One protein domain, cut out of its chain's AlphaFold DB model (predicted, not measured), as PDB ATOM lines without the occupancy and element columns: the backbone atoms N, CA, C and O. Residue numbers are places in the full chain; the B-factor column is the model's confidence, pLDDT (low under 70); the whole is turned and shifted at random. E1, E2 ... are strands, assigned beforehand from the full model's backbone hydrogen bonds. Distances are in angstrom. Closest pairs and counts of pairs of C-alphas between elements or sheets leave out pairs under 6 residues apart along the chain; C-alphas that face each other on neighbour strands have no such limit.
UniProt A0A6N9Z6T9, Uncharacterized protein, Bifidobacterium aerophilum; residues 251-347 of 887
ATOM      1  N   THR A 251      39.375 -31.448 -35.253       66.62
ATOM      2  CA  THR A 251      40.529 -31.945 -36.039       66.62
ATOM      3  C   THR A 251      41.068 -33.294 -35.540       66.62
ATOM      4  O   THR A 251      41.399 -33.433 -34.363       66.62
ATOM      5  N   ARG A 252      41.269 -34.271 -36.436       78.38
ATOM      6  CA  ARG A 252      42.093 -35.467 -36.166       78.38
ATOM      7  C   ARG A 252      43.321 -35.480 -37.065       78.38
ATOM      8  O   ARG A 252      43.224 -35.148 -38.244       78.38
ATOM      9  N   THR A 253      44.462 -35.884 -36.519       80.75
ATOM     10  CA  THR A 253      45.711 -36.052 -37.274       80.75
ATOM     11  C   THR A 253      46.269 -37.449 -37.072       80.75
ATOM     12  O   THR A 253      46.233 -37.979 -35.967       80.75
ATOM     13  N   VAL A 254      46.775 -38.058 -38.138       82.25
ATOM     14  CA  VAL A 254      47.519 -39.317 -38.084       82.25
ATOM     15  C   VAL A 254      48.980 -39.036 -38.406       82.25
ATOM     16  O   VAL A 254      49.284 -38.279 -39.329       82.25
ATOM     17  N   THR A 255      49.888 -39.628 -37.638       73.50
ATOM     18  CA  THR A 255      51.334 -39.535 -37.867       73.50
ATOM     19  C   THR A 255      51.933 -40.921 -38.051       73.50
ATOM     20  O   THR A 255      51.534 -41.901 -37.419       73.50
ATOM     21  N   ARG A 256      52.908 -40.991 -38.956       72.62
ATOM     22  CA  ARG A 256      53.915 -42.055 -38.990       72.62
ATOM     23  C   ARG A 256      55.076 -41.592 -38.110       72.62
ATOM     24  O   ARG A 256      55.357 -40.395 -38.113       72.62
ATOM     25  N   ASP A 257      55.749 -42.498 -37.403       58.06
ATOM     26  CA  ASP A 257      56.931 -42.154 -36.599       58.06
ATOM     27  C   ASP A 257      57.914 -41.281 -37.401       58.06
ATOM     28  O   ASP A 257      58.452 -41.706 -38.426       58.06
ATOM     29  N   GLY A 258      58.096 -40.030 -36.957       54.16
ATOM     30  CA  GLY A 258      58.985 -39.040 -37.577       54.16
ATOM     31  C   GLY A 258      58.484 -38.351 -38.859       54.16
ATOM     32  O   GLY A 258      59.274 -37.656 -39.493       54.16
ATOM     33  N   GLY A 259      57.221 -38.532 -39.267       61.00
ATOM     34  CA  GLY A 259      56.626 -37.912 -40.464       61.00
ATOM     35  C   GLY A 259      55.688 -36.729 -40.179       61.00
ATOM     36  O   GLY A 259      55.201 -36.565 -39.064       61.00
ATOM     37  N   GLU A 260      55.400 -35.929 -41.212       67.06
ATOM     38  CA  GLU A 260      54.425 -34.828 -41.139       67.06
ATOM     39  C   GLU A 260      53.004 -35.352 -40.831       67.06
ATOM     40  O   GLU A 260      52.571 -36.344 -41.433       67.06
ATOM     41  N   PRO A 261      52.255 -34.709 -39.914       75.12
ATOM     42  CA  PRO A 261      50.904 -35.118 -39.550       75.12
ATOM     43  C   PRO A 261      49.917 -34.941 -40.710       75.12
ATOM     44  O   PRO A 261      49.670 -33.830 -41.182       75.12
ATOM     45  N   LEU A 262      49.269 -36.032 -41.120       83.38
ATOM     46  CA  LEU A 262      48.158 -36.002 -42.067       83.38
ATOM     47  C   LEU A 262      46.862 -35.675 -41.319       83.38
ATOM     48  O   LEU A 262      46.441 -36.424 -40.437       83.38
ATOM     49  N   ARG A 263      46.190 -34.582 -41.692       83.31
ATOM     50  CA  ARG A 263      44.838 -34.280 -41.200       83.31
ATOM     51  C   ARG A 263      43.821 -35.225 -41.834       83.31
ATOM     52  O   ARG A 263      43.803 -35.397 -43.049       83.31
ATOM     53  N   LEU A 264      42.984 -35.825 -40.997       82.69
ATOM     54  CA  LEU A 264      41.888 -36.690 -41.417       82.69
ATOM     55  C   LEU A 264      40.637 -35.852 -41.683       82.69
ATOM     56  O   LEU A 264      40.393 -34.854 -41.004       82.69
ATOM     57  N   THR A 265      39.826 -36.308 -42.630       78.06
ATOM     58  CA  THR A 265      38.549 -35.690 -42.986       78.06
ATOM     59  C   THR A 265      37.413 -36.553 -42.461       78.06
ATOM     60  O   THR A 265      37.411 -37.773 -42.650       78.06
ATOM     61  N   GLU A 266      36.437 -35.936 -41.806       79.56
ATOM     62  CA  GLU A 266      35.224 -36.627 -41.379       79.56
ATOM     63  C   GLU A 266      34.199 -36.664 -42.517       79.56
ATOM     64  O   GLU A 266      33.830 -35.629 -43.070       79.56
ATOM     65  N   MET A 267      33.729 -37.864 -42.855       69.12
ATOM     66  CA  MET A 267      32.603 -38.093 -43.762       69.12
ATOM     67  C   MET A 267      31.665 -39.119 -43.116       69.12
ATOM     68  O   MET A 267      32.119 -40.172 -42.671       69.12
ATOM     69  N   ASP A 268      30.371 -38.804 -43.010       73.19
ATOM     70  CA  ASP A 268      29.327 -39.684 -42.446       73.19
ATOM     71  C   ASP A 268      29.659 -40.289 -41.057       73.19
ATOM     72  O   ASP A 268      29.291 -41.421 -40.708       73.19
ATOM     73  N   GLY A 269      30.377 -39.524 -40.228       73.56
ATOM     74  CA  GLY A 269      30.814 -39.928 -38.887       73.56
ATOM     75  C   GLY A 269      31.974 -40.931 -38.867       73.56
ATOM     76  O   GLY A 269      32.190 -41.590 -37.847       73.56
ATOM     77  N   VAL A 270      32.691 -41.095 -39.983       80.00
ATOM     78  CA  VAL A 270      33.935 -41.869 -40.087       80.00
ATOM     79  C   VAL A 270      35.071 -40.929 -40.471       80.00
ATOM     80  O   VAL A 270      34.995 -40.192 -41.454       80.00
ATOM     81  N   TRP A 271      36.155 -40.978 -39.706       85.38
ATOM     82  CA  TRP A 271      37.362 -40.217 -39.999       85.38
ATOM     83  C   TRP A 271      38.213 -40.981 -41.001       85.38
ATOM     84  O   TRP A 271      38.643 -42.105 -40.731       85.38
ATOM     85  N   THR A 272      38.439 -40.377 -42.163       86.00
ATOM     86  CA  THR A 272      39.150 -41.000 -43.276       86.00
ATOM     87  C   THR A 272      40.379 -40.203 -43.692       86.00
ATOM     88  O   THR A 272      40.436 -38.984 -43.537       86.00
ATOM     89  N   GLY A 273      41.390 -40.900 -44.204       85.44
ATOM     90  CA  GLY A 273      42.591 -40.287 -44.765       85.44
ATOM     91  C   GLY A 273      43.336 -41.257 -45.672       85.44
ATOM     92  O   GLY A 273      43.206 -42.472 -45.529       85.44
ATOM     93  N   SER A 274      44.130 -40.727 -46.599       87.06
ATOM     94  CA  SER A 274      45.061 -41.522 -47.401       87.06
ATOM     95  C   SER A 274      46.478 -41.051 -47.125       87.06
ATOM     96  O   SER A 274      46.799 -39.884 -47.341       87.06
ATOM     97  N   MET A 275      47.326 -41.965 -46.670       85.25
ATOM     98  CA  MET A 275      48.757 -41.714 -46.540       85.25
ATOM     99  C   MET A 275      49.413 -41.675 -47.930       85.25
ATOM    100  O   MET A 275      48.875 -42.259 -48.881       85.25
ATOM    101  N   PRO A 276      50.581 -41.020 -48.066       84.12
ATOM    102  CA  PRO A 276      51.413 -41.151 -49.256       84.12
ATOM    103  C   PRO A 276      51.731 -42.619 -49.547       84.12
ATOM    104  O   PRO A 276      51.874 -43.418 -48.622       84.12
ATOM    105  N   ALA A 277      51.860 -42.962 -50.828       85.25
ATOM    106  CA  ALA A 277      52.151 -44.332 -51.228       85.25
ATOM    107  C   ALA A 277      53.484 -44.822 -50.636       85.25
ATOM    108  O   ALA A 277      54.492 -44.111 -50.687       85.25
ATOM    109  N   ASP A 278      53.504 -46.051 -50.123       86.25
ATOM    110  CA  ASP A 278      54.748 -46.716 -49.750       86.25
ATOM    111  C   ASP A 278      55.402 -47.322 -50.994       86.25
ATOM    112  O   ASP A 278      54.916 -48.292 -51.585       86.25
ATOM    113  N   THR A 279      56.518 -46.715 -51.387       85.06
ATOM    114  CA  THR A 279      57.322 -47.105 -52.552       85.06
ATOM    115  C   THR A 279      58.602 -47.844 -52.177       85.06
ATOM    116  O   THR A 279      59.390 -48.187 -53.058       85.06
ATOM    117  N   LYS A 280      58.830 -48.096 -50.883       82.88
ATOM    118  CA  LYS A 280      60.048 -48.750 -50.375       82.88
ATOM    119  C   LYS A 280      59.767 -50.030 -49.590       82.88
ATOM    120  O   LYS A 280      60.691 -50.793 -49.325       82.88
ATOM    121  N   GLY A 281      58.501 -50.287 -49.264       82.69
ATOM    122  CA  GLY A 281      58.092 -51.450 -48.487       82.69
ATOM    123  C   GLY A 281      58.386 -51.295 -46.999       82.69
ATOM    124  O   GLY A 281      58.626 -52.299 -46.333       82.69
ATOM    125  N   ASP A 282      58.391 -50.056 -46.500       84.44
ATOM    126  CA  ASP A 282      58.695 -49.703 -45.107       84.44
ATOM    127  C   ASP A 282      57.429 -49.299 -44.325       84.44
ATOM    128  O   ASP A 282      57.494 -48.617 -43.296       84.44
ATOM    129  N   ALA A 283      56.257 -49.666 -44.844       85.19
ATOM    130  CA  ALA A 283      54.965 -49.507 -44.198       85.19
ATOM    131  C   ALA A 283      54.984 -50.012 -42.741       85.19
ATOM    132  O   ALA A 283      55.268 -51.198 -42.536       85.19
ATOM    133  N   PRO A 284      54.650 -49.167 -41.746       85.00
ATOM    134  CA  PRO A 284      54.627 -49.583 -40.349       85.00
ATOM    135  C   PRO A 284      53.464 -50.546 -40.075       85.00
ATOM    136  O   PRO A 284      52.425 -50.486 -40.726       85.00
ATOM    137  N   ASP A 285      53.597 -51.404 -39.066       87.00
ATOM    138  CA  ASP A 285      52.517 -52.331 -38.690       87.00
ATOM    139  C   ASP A 285      51.376 -51.649 -37.912       87.00
ATOM    140  O   ASP A 285      50.290 -52.214 -37.747       87.00
ATOM    141  N   SER A 286      51.589 -50.405 -37.471       86.94
ATOM    142  CA  SER A 286      50.562 -49.555 -36.872       86.94
ATOM    143  C   SER A 286      50.802 -48.065 -37.122       86.94
ATOM    144  O   SER A 286      51.940 -47.638 -37.296       86.94
ATOM    145  N   LEU A 287      49.732 -47.269 -37.083       88.50
ATOM    146  CA  LEU A 287      49.771 -45.801 -37.109       88.50
ATOM    147  C   LEU A 287      49.186 -45.219 -35.825       88.50
ATOM    148  O   LEU A 287      48.245 -45.789 -35.271       88.50
ATOM    149  N   THR A 288      49.682 -44.056 -35.412       87.19
ATOM    150  CA  THR A 288      49.191 -43.324 -34.239       87.19
ATOM    151  C   THR A 288      48.309 -42.156 -34.672       87.19
ATOM    152  O   THR A 288      48.681 -41.369 -35.545       87.19
ATOM    153  N   VAL A 289      47.128 -42.033 -34.065       87.25
ATOM    154  CA  VAL A 289      46.165 -40.955 -34.323       87.25
ATOM    155  C   VAL A 289      46.019 -40.087 -33.083       87.25
ATOM    156  O   VAL A 289      45.741 -40.603 -32.004       87.25
ATOM    157  N   ILE A 290      46.138 -38.773 -33.263       86.00
ATOM    158  CA  ILE A 290      45.880 -37.744 -32.254       86.00
ATOM    159  C   ILE A 290      44.564 -37.045 -32.619       86.00
ATOM    160  O   ILE A 290      44.445 -36.415 -33.677       86.00
ATOM    161  N   ALA A 291      43.561 -37.171 -31.754       80.56
ATOM    162  CA  ALA A 291      42.263 -36.522 -31.893       80.56
ATOM    163  C   ALA A 291      42.169 -35.314 -30.950       80.56
ATOM    164  O   ALA A 291      42.197 -35.491 -29.730       80.56
ATOM    165  N   GLY A 292      42.036 -34.115 -31.529       73.12
ATOM    166  CA  GLY A 292      41.938 -32.847 -30.806       73.12
ATOM    167  C   GLY A 292      40.565 -32.190 -30.965       73.12
ATOM    168  O   GLY A 292      39.971 -32.186 -32.048       73.12
ATOM    169  N   MET A 293      40.055 -31.627 -29.871       66.31
ATOM    170  CA  MET A 293      38.794 -30.882 -29.823       66.31
ATOM    171  C   MET A 293      39.023 -29.579 -29.056       66.31
ATOM    172  O   MET A 293      39.661 -29.588 -28.003       66.31
ATOM    173  N   GLU A 294      38.529 -28.458 -29.585       54.91
ATOM    174  CA  GLU A 294      38.766 -27.140 -28.991       54.91
ATOM    175  C   GLU A 294      38.265 -27.100 -27.534       54.91
ATOM    176  O   GLU A 294      37.099 -27.380 -27.251       54.91
ATOM    177  N   GLY A 295      39.175 -26.813 -26.595       54.81
ATOM    178  CA  GLY A 295      38.894 -26.787 -25.154       54.81
ATOM    179  C   GLY A 295      39.050 -28.121 -24.402       54.81
ATOM    180  O   GLY A 295      38.770 -28.153 -23.204       54.81
ATOM    181  N   GLN A 296      39.512 -29.205 -25.045       62.97
ATOM    182  CA  GLN A 296      39.804 -30.500 -24.402       62.97
ATOM    183  C   GLN A 296      41.257 -30.962 -24.611       62.97
ATOM    184  O   GLN A 296      41.952 -30.490 -25.504       62.97
ATOM    185  N   LYS A 297      41.729 -31.887 -23.760       69.50
ATOM    186  CA  LYS A 297      43.054 -32.512 -23.894       69.50
ATOM    187  C   LYS A 297      43.024 -33.557 -25.014       69.50
ATOM    188  O   LYS A 297      42.122 -34.394 -25.026       69.50
ATOM    189  N   ASP A 298      44.026 -33.529 -25.888       77.69
ATOM    190  CA  ASP A 298      44.158 -34.473 -26.999       77.69
ATOM    191  C   ASP A 298      44.175 -35.934 -26.527       77.69
ATOM    192  O   ASP A 298      44.733 -36.272 -25.474       77.69
ATOM    193  N   ARG A 299      43.568 -36.809 -27.333       82.69
ATOM    194  CA  ARG A 299      43.491 -38.254 -27.091       82.69
ATOM    195  C   ARG A 299      44.195 -39.019 -28.207       82.69
ATOM    196  O   ARG A 299      43.991 -38.718 -29.380       82.69
ATOM    197  N   GLU A 300      44.954 -40.045 -27.830       86.69
ATOM    198  CA  GLU A 300      45.770 -40.855 -28.737       86.69
ATOM    199  C   GLU A 300      45.262 -42.304 -28.829       86.69
ATOM    200  O   GLU A 300      44.852 -42.886 -27.823       86.69
ATOM    201  N   TYR A 301      45.278 -42.892 -30.028       87.44
ATOM    202  CA  TYR A 301      44.991 -44.314 -30.254       87.44
ATOM    203  C   TYR A 301      45.691 -44.840 -31.514       87.44
ATOM    204  O   TYR A 301      46.050 -44.076 -32.408       87.44
ATOM    205  N   THR A 302      45.857 -46.163 -31.607       88.00
ATOM    206  CA  THR A 302      46.550 -46.814 -32.730       88.00
ATOM    207  C   THR A 302      45.592 -47.455 -33.735       88.00
ATOM    208  O   THR A 302      44.571 -48.038 -33.354       88.00
ATOM    209  N   LEU A 303      45.974 -47.436 -35.010       89.50
ATOM    210  CA  LEU A 303      45.369 -48.208 -36.095       89.50
ATOM    211  C   LEU A 303      46.314 -49.358 -36.470       89.50
ATOM    212  O   LEU A 303      47.498 -49.106 -36.679       89.50
ATOM    213  N   LYS A 304      45.822 -50.596 -36.583       89.31
ATOM    214  CA  LYS A 304      46.644 -51.747 -37.009       89.31
ATOM    215  C   LYS A 304      46.609 -51.916 -38.524       89.31
ATOM    216  O   LYS A 304      45.556 -51.708 -39.122       89.31
ATOM    217  N   ALA A 305      47.734 -52.316 -39.110       90.50
ATOM    218  CA  ALA A 305      47.827 -52.629 -40.528       90.50
ATOM    219  C   ALA A 305      47.087 -53.933 -40.865       90.50
ATOM    220  O   ALA A 305      47.324 -54.978 -40.261       90.50
ATOM    221  N   ASP A 306      46.250 -53.876 -41.891       90.94
ATOM    222  CA  ASP A 306      45.711 -55.015 -42.619       90.94
ATOM    223  C   ASP A 306      46.293 -55.000 -44.038       90.94
ATOM    224  O   ASP A 306      46.077 -54.070 -44.823       90.94
ATOM    225  N   ARG A 307      47.076 -56.038 -44.348       89.56
ATOM    226  CA  ARG A 307      47.783 -56.203 -45.626       89.56
ATOM    227  C   ARG A 307      47.062 -57.156 -46.582       89.56
ATOM    228  O   ARG A 307      47.593 -57.436 -47.653       89.56
ATOM    229  N   SER A 308      45.865 -57.637 -46.240       86.00
ATOM    230  CA  SER A 308      45.079 -58.541 -47.095       86.00
ATOM    231  C   SER A 308      44.735 -57.941 -48.468       86.00
ATOM    232  O   SER A 308      44.573 -58.678 -49.435       86.00
ATOM    233  N   GLY A 309      44.689 -56.607 -48.575       84.38
ATOM    234  CA  GLY A 309      44.514 -55.866 -49.830       84.38
ATOM    235  C   GLY A 309      45.790 -55.675 -50.663       84.38
ATOM    236  O   GLY A 309      45.774 -54.898 -51.621       84.38
ATOM    237  N   THR A 310      46.899 -56.327 -50.299       89.19
ATOM    238  CA  THR A 310      48.161 -56.293 -51.053       89.19
ATOM    239  C   THR A 310      48.384 -57.598 -51.806       89.19
ATOM    240  O   THR A 310      48.111 -58.682 -51.299       89.19
ATOM    241  N   ASN A 311      48.898 -57.487 -53.027       88.19
ATOM    242  CA  ASN A 311      49.232 -58.605 -53.892       88.19
ATOM    243  C   ASN A 311      50.736 -58.617 -54.152       88.19
ATOM    244  O   ASN A 311      51.330 -57.574 -54.435       88.19
ATOM    245  N   ALA A 312      51.324 -59.808 -54.106       88.44
ATOM    246  CA  ALA A 312      52.691 -60.061 -54.534       88.44
ATOM    247  C   ALA A 312      52.666 -60.747 -55.904       88.44
ATOM    248  O   ALA A 312      52.029 -61.788 -56.074       88.44
ATOM    249  N   THR A 313      53.361 -60.180 -56.884       88.62
ATOM    250  CA  THR A 313      53.521 -60.766 -58.215       88.62
ATOM    251  C   THR A 313      54.999 -60.974 -58.521       88.62
ATOM    252  O   THR A 313      55.864 -60.198 -58.123       88.62
ATOM    253  N   GLN A 314      55.318 -62.059 -59.220       88.31
ATOM    254  CA  GLN A 314      56.685 -62.346 -59.652       88.31
ATOM    255  C   GLN A 314      56.929 -61.608 -60.973       88.31
ATOM    256  O   GLN A 314      56.537 -62.107 -62.027       88.31
ATOM    257  N   SER A 315      57.499 -60.399 -60.914       81.94
ATOM    258  CA  SER A 315      57.673 -59.542 -62.096       81.94
ATOM    259  C   SER A 315      58.837 -59.995 -62.979       81.94
ATOM    260  O   SER A 315      58.725 -59.966 -64.203       81.94
ATOM    261  N   ARG A 316      59.940 -60.439 -62.362       91.69
ATOM    262  CA  ARG A 316      61.163 -60.963 -62.995       91.69
ATOM    263  C   ARG A 316      61.774 -62.048 -62.109       91.69
ATOM    264  O   ARG A 316      61.536 -62.057 -60.899       91.69
ATOM    265  N   LEU A 317      62.599 -62.923 -62.682       93.50
ATOM    266  CA  LEU A 317      63.378 -63.868 -61.882       93.50
ATOM    267  C   LEU A 317      64.279 -63.089 -60.898       93.50
ATOM    268  O   LEU A 317      65.012 -62.189 -61.304       93.50
ATOM    269  N   GLY A 318      64.201 -63.402 -59.605       92.19
ATOM    270  CA  GLY A 318      64.881 -62.697 -58.512       92.19
ATOM    271  C   GLY A 318      64.166 -61.447 -57.970       92.19
ATOM    272  O   GLY A 318      64.680 -60.819 -57.043       92.19
ATOM    273  N   VAL A 319      62.986 -61.084 -58.494       93.25
ATOM    274  CA  VAL A 319      62.233 -59.885 -58.074       93.25
ATOM    275  C   VAL A 319      60.762 -60.199 -57.802       93.25
ATOM    276  O   VAL A 319      60.098 -60.892 -58.576       93.25
ATOM    277  N   ILE A 320      60.235 -59.642 -56.711       92.00
ATOM    278  CA  ILE A 320      58.807 -59.643 -56.378       92.00
ATOM    279  C   ILE A 320      58.302 -58.203 -56.393       92.00
ATOM    280  O   ILE A 320      58.863 -57.345 -55.715       92.00
ATOM    281  N   ALA A 321      57.230 -57.948 -57.137       90.88
ATOM    282  CA  ALA A 321      56.519 -56.680 -57.134       90.88
ATOM    283  C   ALA A 321      55.321 -56.760 -56.181       90.88
ATOM    284  O   ALA A 321      54.471 -57.644 -56.296       90.88
ATOM    285  N   TYR A 322      55.243 -55.819 -55.248       90.75
ATOM    286  CA  TYR A 322      54.130 -55.662 -54.322       90.75
ATOM    287  C   TYR A 322      53.270 -54.483 -54.760       90.75
ATOM    288  O   TYR A 322      53.777 -53.386 -54.997       90.75
ATOM    289  N   SER A 323      51.961 -54.700 -54.856       91.69
ATOM    290  CA  SER A 323      50.996 -53.667 -55.238       91.69
ATOM    291  C   SER A 323      49.687 -53.813 -54.467       91.69
ATOM    292  O   SER A 323      49.350 -54.902 -54.007       91.69
ATOM    293  N   GLY A 324      48.941 -52.721 -54.304       91.62
ATOM    294  CA  GLY A 324      47.634 -52.731 -53.642       91.62
ATOM    295  C   GLY A 324      47.503 -51.611 -52.621       91.62
ATOM    296  O   GLY A 324      48.044 -50.523 -52.813       91.62
ATOM    297  N   SER A 325      46.778 -51.866 -51.534       91.12
ATOM    298  CA  SER A 325      46.578 -50.884 -50.466       91.12
ATOM    299  C   SER A 325      46.586 -51.560 -49.103       91.12
ATOM    300  O   SER A 325      45.914 -52.572 -48.904       91.12
ATOM    301  N   ILE A 326      47.346 -50.995 -48.165       93.25
ATOM    302  CA  ILE A 326      47.302 -51.375 -46.753       93.25
ATOM    303  C   ILE A 326      46.207 -50.548 -46.091       93.25
ATOM    304  O   ILE A 326      46.204 -49.317 -46.183       93.25
ATOM    305  N   ALA A 327      45.282 -51.221 -45.415       91.50
ATOM    306  CA  ALA A 327      44.242 -50.567 -44.638       91.50
ATOM    307  C   ALA A 327      44.664 -50.480 -43.169       91.50
ATOM    308  O   ALA A 327      45.095 -51.460 -42.576       91.50
ATOM    309  N   TYR A 328      44.500 -49.311 -42.567       92.19
ATOM    310  CA  TYR A 328      44.675 -49.074 -41.142       92.19
ATOM    311  C   TYR A 328      43.325 -48.677 -40.569       92.19
ATOM    312  O   TYR A 328      42.771 -47.647 -40.949       92.19
ATOM    313  N   ALA A 329      42.763 -49.481 -39.674       89.69
ATOM    314  CA  ALA A 329      41.429 -49.219 -39.151       89.69
ATOM    315  C   ALA A 329      41.351 -49.378 -37.633       89.69
ATOM    316  O   ALA A 329      42.056 -50.183 -37.025       89.69
ATOM    317  N   ASN A 330      40.452 -48.599 -37.038       89.31
ATOM    318  CA  ASN A 330      39.945 -48.802 -35.693       89.31
ATOM    319  C   ASN A 330      38.430 -48.588 -35.738       89.31
ATOM    320  O   ASN A 330      37.953 -47.473 -35.961       89.31
ATOM    321  N   GLU A 331      37.685 -49.682 -35.588       83.88
ATOM    322  CA  GLU A 331      36.227 -49.685 -35.731       83.88
ATOM    323  C   GLU A 331      35.534 -48.912 -34.606       83.88
ATOM    324  O   GLU A 331      34.576 -48.187 -34.870       83.88
ATOM    325  N   TYR A 332      36.055 -48.999 -33.376       84.31
ATOM    326  CA  TYR A 332      35.507 -48.294 -32.214       84.31
ATOM    327  C   TYR A 332      35.611 -46.775 -32.382       84.31
ATOM    328  O   TYR A 332      34.640 -46.049 -32.191       84.31
ATOM    329  N   GLU A 333      36.776 -46.298 -32.824       84.44
ATOM    330  CA  GLU A 333      37.025 -44.873 -33.061       84.44
ATOM    331  C   GLU A 333      36.531 -44.388 -34.430       84.44
ATOM    332  O   GLU A 333      36.799 -43.242 -34.812       84.44
ATOM    333  N   ARG A 334      35.848 -45.263 -35.187       87.75
ATOM    334  CA  ARG A 334      35.346 -45.029 -36.550       87.75
ATOM    335  C   ARG A 334      36.385 -44.310 -37.415       87.75
ATOM    336  O   ARG A 334      36.103 -43.280 -38.017       87.75
ATOM    337  N   THR A 335      37.618 -44.819 -37.421       88.69
ATOM    338  CA  THR A 335      38.744 -44.223 -38.157       88.69
ATOM    339  C   THR A 335      39.327 -45.228 -39.135       88.69
ATOM    340  O   THR A 335      39.627 -46.360 -38.753       88.69
ATOM    341  N   ARG A 336      39.515 -44.810 -40.389       89.00
ATOM    342  CA  ARG A 336      40.118 -45.625 -41.444       89.00
ATOM    343  C   ARG A 336      41.118 -44.804 -42.246       89.00
ATOM    344  O   ARG A 336      40.774 -43.773 -42.806       89.00
ATOM    345  N   VAL A 337      42.337 -45.301 -42.361       91.00
ATOM    346  CA  VAL A 337      43.388 -44.720 -43.191       91.00
ATOM    347  C   VAL A 337      43.830 -45.760 -44.208       91.00
ATOM    348  O   VAL A 337      44.037 -46.916 -43.854       91.00
ATOM    349  N   SER A 338      43.953 -45.384 -45.475       90.12
ATOM    350  CA  SER A 338      44.522 -46.250 -46.510       90.12
ATOM    351  C   SER A 338      45.923 -45.785 -46.883       90.12
ATOM    352  O   SER A 338      46.238 -44.596 -46.830       90.12
ATOM    353  N   MET A 339      46.778 -46.724 -47.270       90.31
ATOM    354  CA  MET A 339      48.098 -46.425 -47.808       90.31
ATOM    355  C   MET A 339      48.334 -47.271 -49.058       90.31
ATOM    356  O   MET A 339      48.503 -48.488 -48.937       90.31
ATOM    357  N   PRO A 340      48.348 -46.661 -50.256       91.44
ATOM    358  CA  PRO A 340      48.723 -47.364 -51.474       91.44
ATOM    359  C   PRO A 340      50.141 -47.931 -51.356       91.44
ATOM    360  O   PRO A 340      51.014 -47.291 -50.769       91.44
ATOM    361  N   VAL A 341      50.392 -49.104 -51.934       90.62
ATOM    362  CA  VAL A 341      51.734 -49.698 -52.005       90.62
ATOM    363  C   VAL A 341      52.099 -50.009 -53.451       90.62
ATOM    364  O   VAL A 341      51.259 -50.484 -54.217       90.62
ATOM    365  N   SER A 342      53.343 -49.711 -53.824       90.88
ATOM    366  CA  SER A 342      53.916 -50.056 -55.128       90.88
ATOM    367  C   SER A 342      55.439 -50.067 -55.027       90.88
ATOM    368  O   SER A 342      56.074 -49.012 -55.072       90.88
ATOM    369  N   TYR A 343      56.026 -51.246 -54.830       89.38
ATOM    370  CA  TYR A 343      57.475 -51.409 -54.695       89.38
ATOM    371  C   TYR A 343      57.931 -52.796 -55.153       89.38
ATOM    372  O   TYR A 343      57.139 -53.735 -55.213       89.38
ATOM    373  N   GLU A 344      59.221 -52.934 -55.454       91.69
ATOM    374  CA  GLU A 344      59.854 -54.219 -55.762       91.69
ATOM    375  C   GLU A 344      60.845 -54.610 -54.654       91.69
ATOM    376  O   GLU A 344      61.542 -53.757 -54.099       91.69
ATOM    377  N   ARG A 345      60.921 -55.904 -54.335       88.88
ATOM    378  CA  ARG A 345      61.920 -56.505 -53.436       88.88
ATOM    379  C   ARG A 345      62.743 -57.540 -54.201       88.88
ATOM    380  O   ARG A 345      62.240 -58.198 -55.111       88.88
ATOM    381  N   GLY A 346      64.002 -57.695 -53.802       89.00
ATOM    382  CA  GLY A 346      64.969 -58.576 -54.461       89.00
ATOM    383  C   GLY A 346      65.848 -57.861 -55.489       89.00
ATOM    384  O   GLY A 346      65.838 -56.635 -55.609       89.00
ATOM    385  N   LYS A 347      66.659 -58.641 -56.206       89.75
ATOM    386  CA  LYS A 347      67.521 -58.183 -57.301       89.75
ATOM    387  C   LYS A 347      67.267 -59.075 -58.503       89.75
ATOM    388  O   LYS A 347      67.214 -60.292 -58.347       89.75
TER     389      LYS A 347
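Overview. This is residues 251 to 347 of the 887 residues of an uncharacterized protein of Bifidobacterium aerophilum (UniProt A0A6N9Z6T9). A small, narrow barrel of seven strands, closed but with some short pairings, runs on at one end into a three-stranded ribbon of E6 and the far parts of the long strands E7 and E8. The E4-E5 hairpin reaches past the barrel's other end. The printed part has 97 residues with eight named strands, E1 to E8, and no named helix, all strand in class; round the mixed ring run E1, E2, E3, E8, E7, E5, E4 and back to E1. It is a rod of 57 by 27 by 16 A, only just loose, close to compact, with a radius of gyration of the C-alphas of 15.4 A.

Along the chain. E7, residues 319 to 330, spans 33.5 A, and E8, residues 335 to 346, spans 34.1 A, ending at C-alpha 346 (64.969, -58.576, -54.461). E1 is residues 251 to 255, from C-alpha 251 (40.529, -31.945, -36.039). E2 is 262 to 267, E3 270 to 274 and E6 310 to 316. E4, 286 to 293, spans 23.2 A, and E5, 299 to 306, 23.0 A.

Arrangement. E7 and E8 are an antiparallel hairpin, with N 328 and O 337 2.8 A apart; E8 bends by 52 degrees at residue 342. On the other side of E7, E6 is beside 319 to 325, N 311 to O 323 2.8 A, and E5 beside 326 to 330, N 306 to O 327 2.8 A. E3 and E8 are parallel, N 336 to O 271 2.9 A. Antiparallel pairs complete the ring: E2 and E3, N 272 to O 265 2.8 A; E1 and E2, N 254 to O 262 2.8 A; E4 and E1, N 290 to O 253 2.8 A; E5 and E4, N 289 to O 301 2.8 A. E1, E2, E3 and E6, E7, E8 are meanders, each strand the antiparallel neighbour of the one before; E1, E2, E3 and E4 form a Greek key, four strands in a row of which three, E1, E2 and E3, are a meander and the first, E1, is the antiparallel neighbour of the fourth, E4.

Size, cuts and confidence. The two C-alphas farthest apart, of Gly 295 and Leu 317, are 57.6 A apart. The printed part has no cut, and the link E3 to E4, 11 residues, is long. The mean pLDDT of the printed part is 83.5; residues 251, 257 to 260, 267 and 293 to 297 are under 70.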